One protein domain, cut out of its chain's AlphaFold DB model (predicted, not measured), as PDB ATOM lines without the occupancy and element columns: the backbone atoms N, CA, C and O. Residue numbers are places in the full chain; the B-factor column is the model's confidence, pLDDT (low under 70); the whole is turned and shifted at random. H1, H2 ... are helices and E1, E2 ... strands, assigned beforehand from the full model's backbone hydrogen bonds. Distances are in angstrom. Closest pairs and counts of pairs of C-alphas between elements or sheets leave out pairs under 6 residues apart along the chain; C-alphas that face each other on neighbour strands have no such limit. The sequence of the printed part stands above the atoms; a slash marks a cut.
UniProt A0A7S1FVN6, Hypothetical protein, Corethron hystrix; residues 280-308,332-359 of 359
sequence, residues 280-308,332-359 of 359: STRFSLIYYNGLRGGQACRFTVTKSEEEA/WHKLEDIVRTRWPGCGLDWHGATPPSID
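AT A GLANCE: This is residues 280 to 308 and 332 to 359 of the 359 residues of the protein "Hypothetical protein" of Corethron hystrix (UniProt A0A7S1FVN6). A long hairpin of two antiparallel strands, E1 and E2, makes the length of a small rod; the short strand E3 runs alongside E2, and one helix, H1, only grazes this narrow sheet. The printed part has 57 residues, with the named elements E1, E2, H1 and E3 in that order along the chain. The sheet order is E1, E2, E3, all antiparallel. The class is mixed, helices and strands, though under half of the residues are in named elements. The whole is only just compact, close to loose, with a radius of gyration of the C-alphas of 11.9 A, and spans 39 by 18 by 16 A.

HOW THE PARTS SIT: The inner strand E2, residues 297 to 303, is antiparallel to the edge strand E1, residues 281 to 287, at 155 degrees between directions. N 285 and O 299 are 2.9 A apart, within hydrogen-bond range. The other edge strand, E3, residues 347 to 349, is antiparallel to E2 at 151 degrees, with N 300 and O 349 at 2.8 A, within hydrogen-bond range. H1, residues 333 to 342, is on the sheet but only grazes it, with its residues 335 to 340. Its closest C-alphas to E3 are those of Glu 336 and Leu 348, 7.2 A apart. In H1, 5 of 6 O i to N i+4 pairs are within hydrogen-bond range.

IN THESE COORDINATES: E2 is 19.1 A long and E1 18.9 A; E1 begins at C-alpha 281, (-3.740, 14.736, -52.950). H1 measures 14.3 A. E3, 6.7 A, ends at C-alpha 349, (-8.632, 2.675, -51.591).

THE WHOLE: The C-alphas of Arg 292 and Glu 306, the two farthest apart, are 39.1 A apart. Residues 309 to 331 are not printed; C-alphas 308 and 332 are 25.3 A apart across this cut. Of the links printed whole, E1 to E2 is short and H1 to E3 tight. Confidence is low, under 70, at residues 306 to 308, 332 to 333 and 359.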
ATOM      1  N   SER A 280      -2.632  14.459 -57.382       77.31
ATOM      2  CA  SER A 280      -3.752  13.880 -56.659       77.31
ATOM      3  C   SER A 280      -3.376  13.853 -55.181       77.31
ATOM      4  O   SER A 280      -2.437  13.158 -54.780       77.31
ATOM      5  N   THR A 281      -4.056  14.660 -54.373       88.12
ATOM      6  CA  THR A 281      -3.740  14.736 -52.950       88.12
ATOM      7  C   THR A 281      -4.333  13.503 -52.284       88.12
ATOM      8  O   THR A 281      -5.533  13.240 -52.415       88.12
ATOM      9  N   ARG A 282      -3.492  12.713 -51.609       92.94
ATOM     10  CA  ARG A 282      -3.911  11.491 -50.915       92.94
ATOM     11  C   ARG A 282      -3.996  11.733 -49.415       92.94
ATOM     12  O   ARG A 282      -3.032  12.178 -48.802       92.94
ATOM     13  N   PHE A 283      -5.131  11.378 -48.824       92.25
ATOM     14  CA  PHE A 283      -5.378  11.471 -47.388       92.25
ATOM     15  C   PHE A 283      -5.571  10.070 -46.816       92.25
ATOM     16  O   PHE A 283      -6.330   9.276 -47.367       92.25
ATOM     17  N   SER A 284      -4.907   9.753 -45.704       94.25
ATOM     18  CA  SER A 284      -5.185   8.524 -44.956       94.25
ATOM     19  C   SER A 284      -6.245   8.817 -43.900       94.25
ATOM     20  O   SER A 284      -5.999   9.597 -42.984       94.25
ATOM     21  N   LEU A 285      -7.398   8.165 -44.003       94.88
ATOM     22  CA  LEU A 285      -8.485   8.255 -43.033       94.88
ATOM     23  C   LEU A 285      -8.626   6.938 -42.266       94.88
ATOM     24  O   LEU A 285      -8.227   5.867 -42.731       94.88
ATOM     25  N   ILE A 286      -9.174   7.028 -41.058       94.62
ATOM     26  CA  ILE A 286      -9.486   5.874 -40.217       94.62
ATOM     27  C   ILE A 286     -10.961   5.979 -39.839       94.62
ATOM     28  O   ILE A 286     -11.372   6.954 -39.215       94.62
ATOM     29  N   TYR A 287     -11.753   4.982 -40.226       93.00
ATOM     30  CA  TYR A 287     -13.149   4.856 -39.827       93.00
ATOM     31  C   TYR A 287     -13.271   3.956 -38.596       93.00
ATOM     32  O   TYR A 287     -12.674   2.878 -38.537       93.00
ATOM     33  N   TYR A 288     -14.076   4.389 -37.627       92.31
ATOM     34  CA  TYR A 288     -14.411   3.628 -36.429       92.31
ATOM     35  C   TYR A 288     -15.921   3.714 -36.187       92.31
ATOM     36  O   TYR A 288     -16.466   4.808 -36.069       92.31
ATOM     37  N   ASN A 289     -16.598   2.567 -36.110       86.81
ATOM     38  CA  ASN A 289     -18.063   2.488 -36.032       86.81
ATOM     39  C   ASN A 289     -18.642   2.728 -34.624       86.81
ATOM     40  O   ASN A 289     -19.849   2.627 -34.434       86.81
ATOM     41  N   GLY A 290     -17.807   2.993 -33.615       85.56
ATOM     42  CA  GLY A 290     -18.273   3.279 -32.253       85.56
ATOM     43  C   GLY A 290     -18.787   2.065 -31.468       85.56
ATOM     44  O   GLY A 290     -19.055   2.189 -30.273       85.56
ATOM     45  N   LEU A 291     -18.891   0.883 -32.084       84.12
ATOM     46  CA  LEU A 291     -19.353  -0.325 -31.406       84.12
ATOM     47  C   LEU A 291     -18.256  -0.882 -30.490       84.12
ATOM     48  O   LEU A 291     -17.065  -0.849 -30.809       84.12
ATOM     49  N   ARG A 292     -18.643  -1.427 -29.329       80.31
ATOM     50  CA  ARG A 292     -17.695  -2.097 -28.424       80.31
ATOM     51  C   ARG A 292     -17.089  -3.308 -29.133       80.31
ATOM     52  O   ARG A 292     -17.802  -4.251 -29.455       80.31
ATOM     53  N   GLY A 293     -15.774  -3.280 -29.347       86.50
ATOM     54  CA  GLY A 293     -15.061  -4.306 -30.114       86.50
ATOM     55  C   GLY A 293     -15.011  -4.049 -31.624       86.50
ATOM     56  O   GLY A 293     -14.573  -4.928 -32.363       86.50
ATOM     57  N   GLY A 294     -15.433  -2.868 -32.087       83.25
ATOM     58  CA  GLY A 294     -15.268  -2.445 -33.473       83.25
ATOM     59  C   GLY A 294     -13.795  -2.405 -33.881       83.25
ATOM     60  O   GLY A 294     -12.928  -1.997 -33.106       83.25
ATOM     61  N   GLN A 295     -13.502  -2.837 -35.106       85.38
ATOM     62  CA  GLN A 295     -12.172  -2.698 -35.693       85.38
ATOM     63  C   GLN A 295     -12.078  -1.358 -36.422       85.38
ATOM     64  O   GLN A 295     -12.965  -1.000 -37.195       85.38
ATOM     65  N   ALA A 296     -10.997  -0.619 -36.177       90.88
ATOM     66  CA  ALA A 296     -10.690   0.580 -36.942       90.88
ATOM     67  C   ALA A 296     -10.252   0.175 -38.357       90.88
ATOM     68  O   ALA A 296      -9.310  -0.604 -38.519       90.88
ATOM     69  N   CYS A 297     -10.928   0.701 -39.376       92.75
ATOM     70  CA  CYS A 297     -10.600   0.445 -40.773       92.75
ATOM     71  C   CYS A 297      -9.854   1.652 -41.345       92.75
ATOM     72  O   CYS A 297     -10.376   2.769 -41.330       92.75
ATOM     73  N   ARG A 298      -8.624   1.447 -41.828       94.75
ATOM     74  CA  ARG A 298      -7.843   2.488 -42.506       94.75
ATOM     75  C   ARG A 298      -8.119   2.430 -44.006       94.75
ATOM     76  O   ARG A 298      -8.041   1.360 -44.597       94.75
ATOM     77  N   PHE A 299      -8.364   3.584 -44.609       95.56
ATOM     78  CA  PHE A 299      -8.533   3.725 -46.051       95.56
ATOM     79  C   PHE A 299      -7.865   5.009 -46.543       95.56
ATOM     80  O   PHE A 299      -7.630   5.943 -45.773       95.56
ATOM     81  N   THR A 300      -7.522   5.048 -47.824       95.75
ATOM     82  CA  THR A 300      -6.916   6.212 -48.468       95.75
ATOM     83  C   THR A 300      -7.911   6.852 -49.418       95.75
ATOM     84  O   THR A 300      -8.494   6.184 -50.266       95.75
ATOM     85  N   VAL A 301      -8.088   8.163 -49.286       94.81
ATOM     86  CA  VAL A 301      -8.886   8.977 -50.202       94.81
ATOM     87  C   VAL A 301      -7.938   9.685 -51.153       94.81
ATOM     88  O   VAL A 301      -7.048  10.411 -50.714       94.81
ATOM     89  N   THR A 302      -8.127   9.478 -52.450       94.19
ATOM     90  CA  THR A 302      -7.401  10.182 -53.509       94.19
ATOM     91  C   THR A 302      -8.319  11.247 -54.088       94.19
ATOM     92  O   THR A 302      -9.339  10.923 -54.698       94.19
ATOM     93  N   LYS A 303      -7.981  12.519 -53.867       90.62
ATOM     94  CA  LYS A 303      -8.747  13.658 -54.379       90.62
ATOM     95  C   LYS A 303      -8.328  13.959 -55.823       90.62
ATOM     96  O   LYS A 303      -7.131  14.110 -56.085       90.62
ATOM     97  N   SER A 304      -9.297  14.059 -56.734       83.94
ATOM     98  CA  SER A 304      -9.091  14.604 -58.079       83.94
ATOM     99  C   SER A 304      -8.870  16.115 -58.002       83.94
ATOM    100  O   SER A 304      -9.471  16.808 -57.183       83.94
ATOM    101  N   GLU A 305      -7.963  16.628 -58.827       73.12
ATOM    102  CA  GLU A 305      -7.632  18.058 -58.874       73.12
ATOM    103  C   GLU A 305      -8.759  18.884 -59.530       73.12
ATOM    104  O   GLU A 305      -8.903  20.074 -59.251       73.12
ATOM    105  N   GLU A 306      -9.616  18.225 -60.320       63.50
ATOM    106  CA  GLU A 306     -10.869  18.781 -60.827       63.50
ATOM    107  C   GLU A 306     -11.910  18.913 -59.701       63.50
ATOM    108  O   GLU A 306     -12.460  17.934 -59.204       63.50
ATOM    109  N   GLU A 307     -12.173  20.173 -59.363       57.66
ATOM    110  CA  GLU A 307     -13.427  20.729 -58.845       57.66
ATOM    111  C   GLU A 307     -13.763  20.747 -57.336       57.66
ATOM    112  O   GLU A 307     -13.994  19.756 -56.647       57.66
ATOM    113  N   ALA A 308     -13.903  22.008 -56.901       48.56
ATOM    114  CA  ALA A 308     -15.007  22.597 -56.142       48.56
ATOM    115  C   ALA A 308     -15.232  22.148 -54.691       48.56
ATOM    116  O   ALA A 308     -16.162  21.419 -54.344       48.56
ATOM    117  N   TRP A 332     -22.271  -1.648 -50.039       55.47
ATOM    118  CA  TRP A 332     -20.960  -1.082 -49.695       55.47
ATOM    119  C   TRP A 332     -20.856   0.434 -49.918       55.47
ATOM    120  O   TRP A 332     -19.860   1.036 -49.531       55.47
ATOM    121  N   HIS A 333     -21.874   1.071 -50.504       65.19
ATOM    122  CA  HIS A 333     -21.783   2.480 -50.889       65.19
ATOM    123  C   HIS A 333     -22.077   3.473 -49.770       65.19
ATOM    124  O   HIS A 333     -21.721   4.628 -49.925       65.19
ATOM    125  N   LYS A 334     -22.619   3.076 -48.610       82.88
ATOM    126  CA  LYS A 334     -22.998   4.072 -47.587       82.88
ATOM    127  C   LYS A 334     -21.822   4.947 -47.132       82.88
ATOM    128  O   LYS A 334     -21.978   6.157 -47.008       82.88
ATOM    129  N   LEU A 335     -20.650   4.357 -46.884       87.38
ATOM    130  CA  LEU A 335     -19.480   5.123 -46.443       87.38
ATOM    131  C   LEU A 335     -18.807   5.859 -47.604       87.38
ATOM    132  O   LEU A 335     -18.392   7.003 -47.439       87.38
ATOM    133  N   GLU A 336     -18.742   5.232 -48.780       90.19
ATOM    134  CA  GLU A 336     -18.222   5.876 -49.990       90.19
ATOM    135  C   GLU A 336     -19.051   7.103 -50.371       90.19
ATOM    136  O   GLU A 336     -18.482   8.143 -50.686       90.19
ATOM    137  N   ASP A 337     -20.375   7.012 -50.279       88.94
ATOM    138  CA  ASP A 337     -21.305   8.101 -50.563       88.94
ATOM    139  C   ASP A 337     -21.102   9.251 -49.575       88.94
ATOM    140  O   ASP A 337     -20.976  10.394 -50.003       88.94
ATOM    141  N   ILE A 338     -20.954   8.969 -48.274       89.44
ATOM    142  CA  ILE A 338     -20.636   9.999 -47.270       89.44
ATOM    143  C   ILE A 338     -19.311  10.691 -47.608       89.44
ATOM    144  O   ILE A 338     -19.245  11.917 -47.612       89.44
ATOM    145  N   VAL A 339     -18.256   9.947 -47.938       90.69
ATOM    146  CA  VAL A 339     -16.964  10.551 -48.306       90.69
ATOM    147  C   VAL A 339     -17.090  11.371 -49.598       90.69
ATOM    148  O   VAL A 339     -16.553  12.477 -49.675       90.69
ATOM    149  N   ARG A 340     -17.875  10.898 -50.572       89.69
ATOM    150  CA  ARG A 340     -18.162  11.617 -51.822       89.69
ATOM    151  C   ARG A 340     -19.019  12.867 -51.633       89.69
ATOM    152  O   ARG A 340     -18.887  13.781 -52.438       89.69
ATOM    153  N   THR A 341     -19.832  12.972 -50.573       87.19
ATOM    154  CA  THR A 341     -20.513  14.249 -50.260       87.19
ATOM    155  C   THR A 341     -19.521  15.354 -49.926       87.19
ATOM    156  O   THR A 341     -19.768  16.516 -50.234       87.19
ATOM    157  N   ARG A 342     -18.384  15.003 -49.310       87.25
ATOM    158  CA  ARG A 342     -17.346  15.972 -48.959       87.25
ATOM    159  C   ARG A 342     -16.367  16.205 -50.105       87.25
ATOM    160  O   ARG A 342     -15.907  17.331 -50.281       87.25
ATOM    161  N   TRP A 343     -16.048  15.153 -50.853       89.75
ATOM    162  CA  TRP A 343     -15.126  15.196 -51.983       89.75
ATOM    163  C   TRP A 343     -15.744  14.502 -53.203       89.75
ATOM    164  O   TRP A 343     -15.499  13.312 -53.429       89.75
ATOM    165  N   PRO A 344     -16.548  15.228 -54.001       87.88
ATOM    166  CA  PRO A 344     -17.064  14.713 -55.260       87.88
ATOM    167  C   PRO A 344     -15.913  14.211 -56.141       87.88
ATOM    168  O   PRO A 344     -14.856  14.831 -56.205       87.88
ATOM    169  N   GLY A 345     -16.084  13.046 -56.767       86.56
ATOM    170  CA  GLY A 345     -15.057  12.465 -57.640       86.56
ATOM    171  C   GLY A 345     -13.857  11.822 -56.930       86.56
ATOM    172  O   GLY A 345     -12.957  11.329 -57.608       86.56
ATOM    173  N   CYS A 346     -13.823  11.753 -55.592       92.50
ATOM    174  CA  CYS A 346     -12.714  11.090 -54.908       92.50
ATOM    175  C   CYS A 346     -12.690   9.567 -55.142       92.50
ATOM    176  O   CYS A 346     -13.725   8.889 -55.110       92.50
ATOM    177  N   GLY A 347     -11.486   9.015 -55.298       93.06
ATOM    178  CA  GLY A 347     -11.242   7.573 -55.257       93.06
ATOM    179  C   GLY A 347     -11.001   7.103 -53.823       93.06
ATOM    180  O   GLY A 347     -10.253   7.748 -53.090       93.06
ATOM    181  N   LEU A 348     -11.607   5.983 -53.424       94.44
ATOM    182  CA  LEU A 348     -11.337   5.332 -52.140       94.44
ATOM    183  C   LEU A 348     -10.538   4.046 -52.367       94.44
ATOM    184  O   LEU A 348     -10.931   3.207 -53.174       94.44
ATOM    185  N   ASP A 349      -9.438   3.892 -51.636       94.88
ATOM    186  CA  ASP A 349      -8.632   2.675 -51.591       94.88
ATOM    187  C   ASP A 349      -8.653   2.092 -50.173       94.88
ATOM    188  O   ASP A 349      -8.183   2.708 -49.214       94.88
ATOM    189  N   TRP A 350      -9.218   0.895 -50.043       94.38
ATOM    190  CA  TRP A 350      -9.354   0.174 -48.777       94.38
ATOM    191  C   TRP A 350      -8.133  -0.697 -48.445       94.38
ATOM    192  O   TRP A 350      -8.182  -1.468 -47.490       94.38
ATOM    193  N   HIS A 351      -7.038  -0.619 -49.214       93.94
ATOM    194  CA  HIS A 351      -5.824  -1.432 -49.022       93.94
ATOM    195  C   HIS A 351      -6.103  -2.945 -49.018       93.94
ATOM    196  O   HIS A 351      -5.474  -3.714 -48.293       93.94
ATOM    197  N   GLY A 352      -7.095  -3.378 -49.803       91.12
ATOM    198  CA  GLY A 352      -7.558  -4.769 -49.848       91.12
ATOM    199  C   GLY A 352      -8.460  -5.195 -48.684       91.12
ATOM    200  O   GLY A 352      -8.892  -6.348 -48.654       91.12
ATOM    201  N   ALA A 353      -8.774  -4.300 -47.742       88.06
ATOM    202  CA  ALA A 353      -9.796  -4.546 -46.733       88.06
ATOM    203  C   ALA A 353     -11.202  -4.425 -47.336       88.06
ATOM    204  O   ALA A 353     -11.452  -3.646 -48.256       88.06
ATOM    205  N   THR A 354     -12.143  -5.193 -46.797       88.19
ATOM    206  CA  THR A 354     -13.554  -5.070 -47.162       88.19
ATOM    207  C   THR A 354     -14.134  -3.798 -46.519       88.19
ATOM    208  O   THR A 354     -13.922  -3.612 -45.316       88.19
ATOM    209  N   PRO A 355     -14.854  -2.926 -47.256       87.62
ATOM    210  CA  PRO A 355     -15.365  -1.669 -46.701       87.62
ATOM    211  C   PRO A 355     -16.279  -1.930 -45.494       87.62
ATOM    212  O   PRO A 355     -17.133  -2.801 -45.566       87.62
ATOM    213  N   PRO A 356     -16.162  -1.226 -44.366       85.56
ATOM    214  CA  PRO A 356     -17.025  -1.483 -43.219       85.56
ATOM    215  C   PRO A 356     -18.482  -1.111 -43.542       85.56
ATOM    216  O   PRO A 356     -18.757  -0.061 -44.122       85.56
ATOM    217  N   SER A 357     -19.428  -1.969 -43.147       82.12
ATOM    218  CA  SER A 357     -20.855  -1.638 -43.221       82.12
ATOM    219  C   SER A 357     -21.188  -0.583 -42.170       82.12
ATOM    220  O   SER A 357     -20.857  -0.756 -40.997       82.12
ATOM    221  N   ILE A 358     -21.867   0.484 -42.594       76.81
ATOM    222  CA  ILE A 358     -22.550   1.413 -41.689       76.81
ATOM    223  C   ILE A 358     -23.903   0.775 -41.369       76.81
ATOM    224  O   ILE A 358     -24.878   0.938 -42.120       76.81
ATOM    225  N   ASP A 359     -23.899  -0.053 -40.333       64.94
ATOM    226  CA  ASP A 359     -25.097  -0.559 -39.662       64.94
ATOM    227  C   ASP A 359     -25.325   0.264 -38.388       64.94
ATOM    228  O   ASP A 359     -24.330   0.486 -37.656       64.94
TER     229      ASP A 359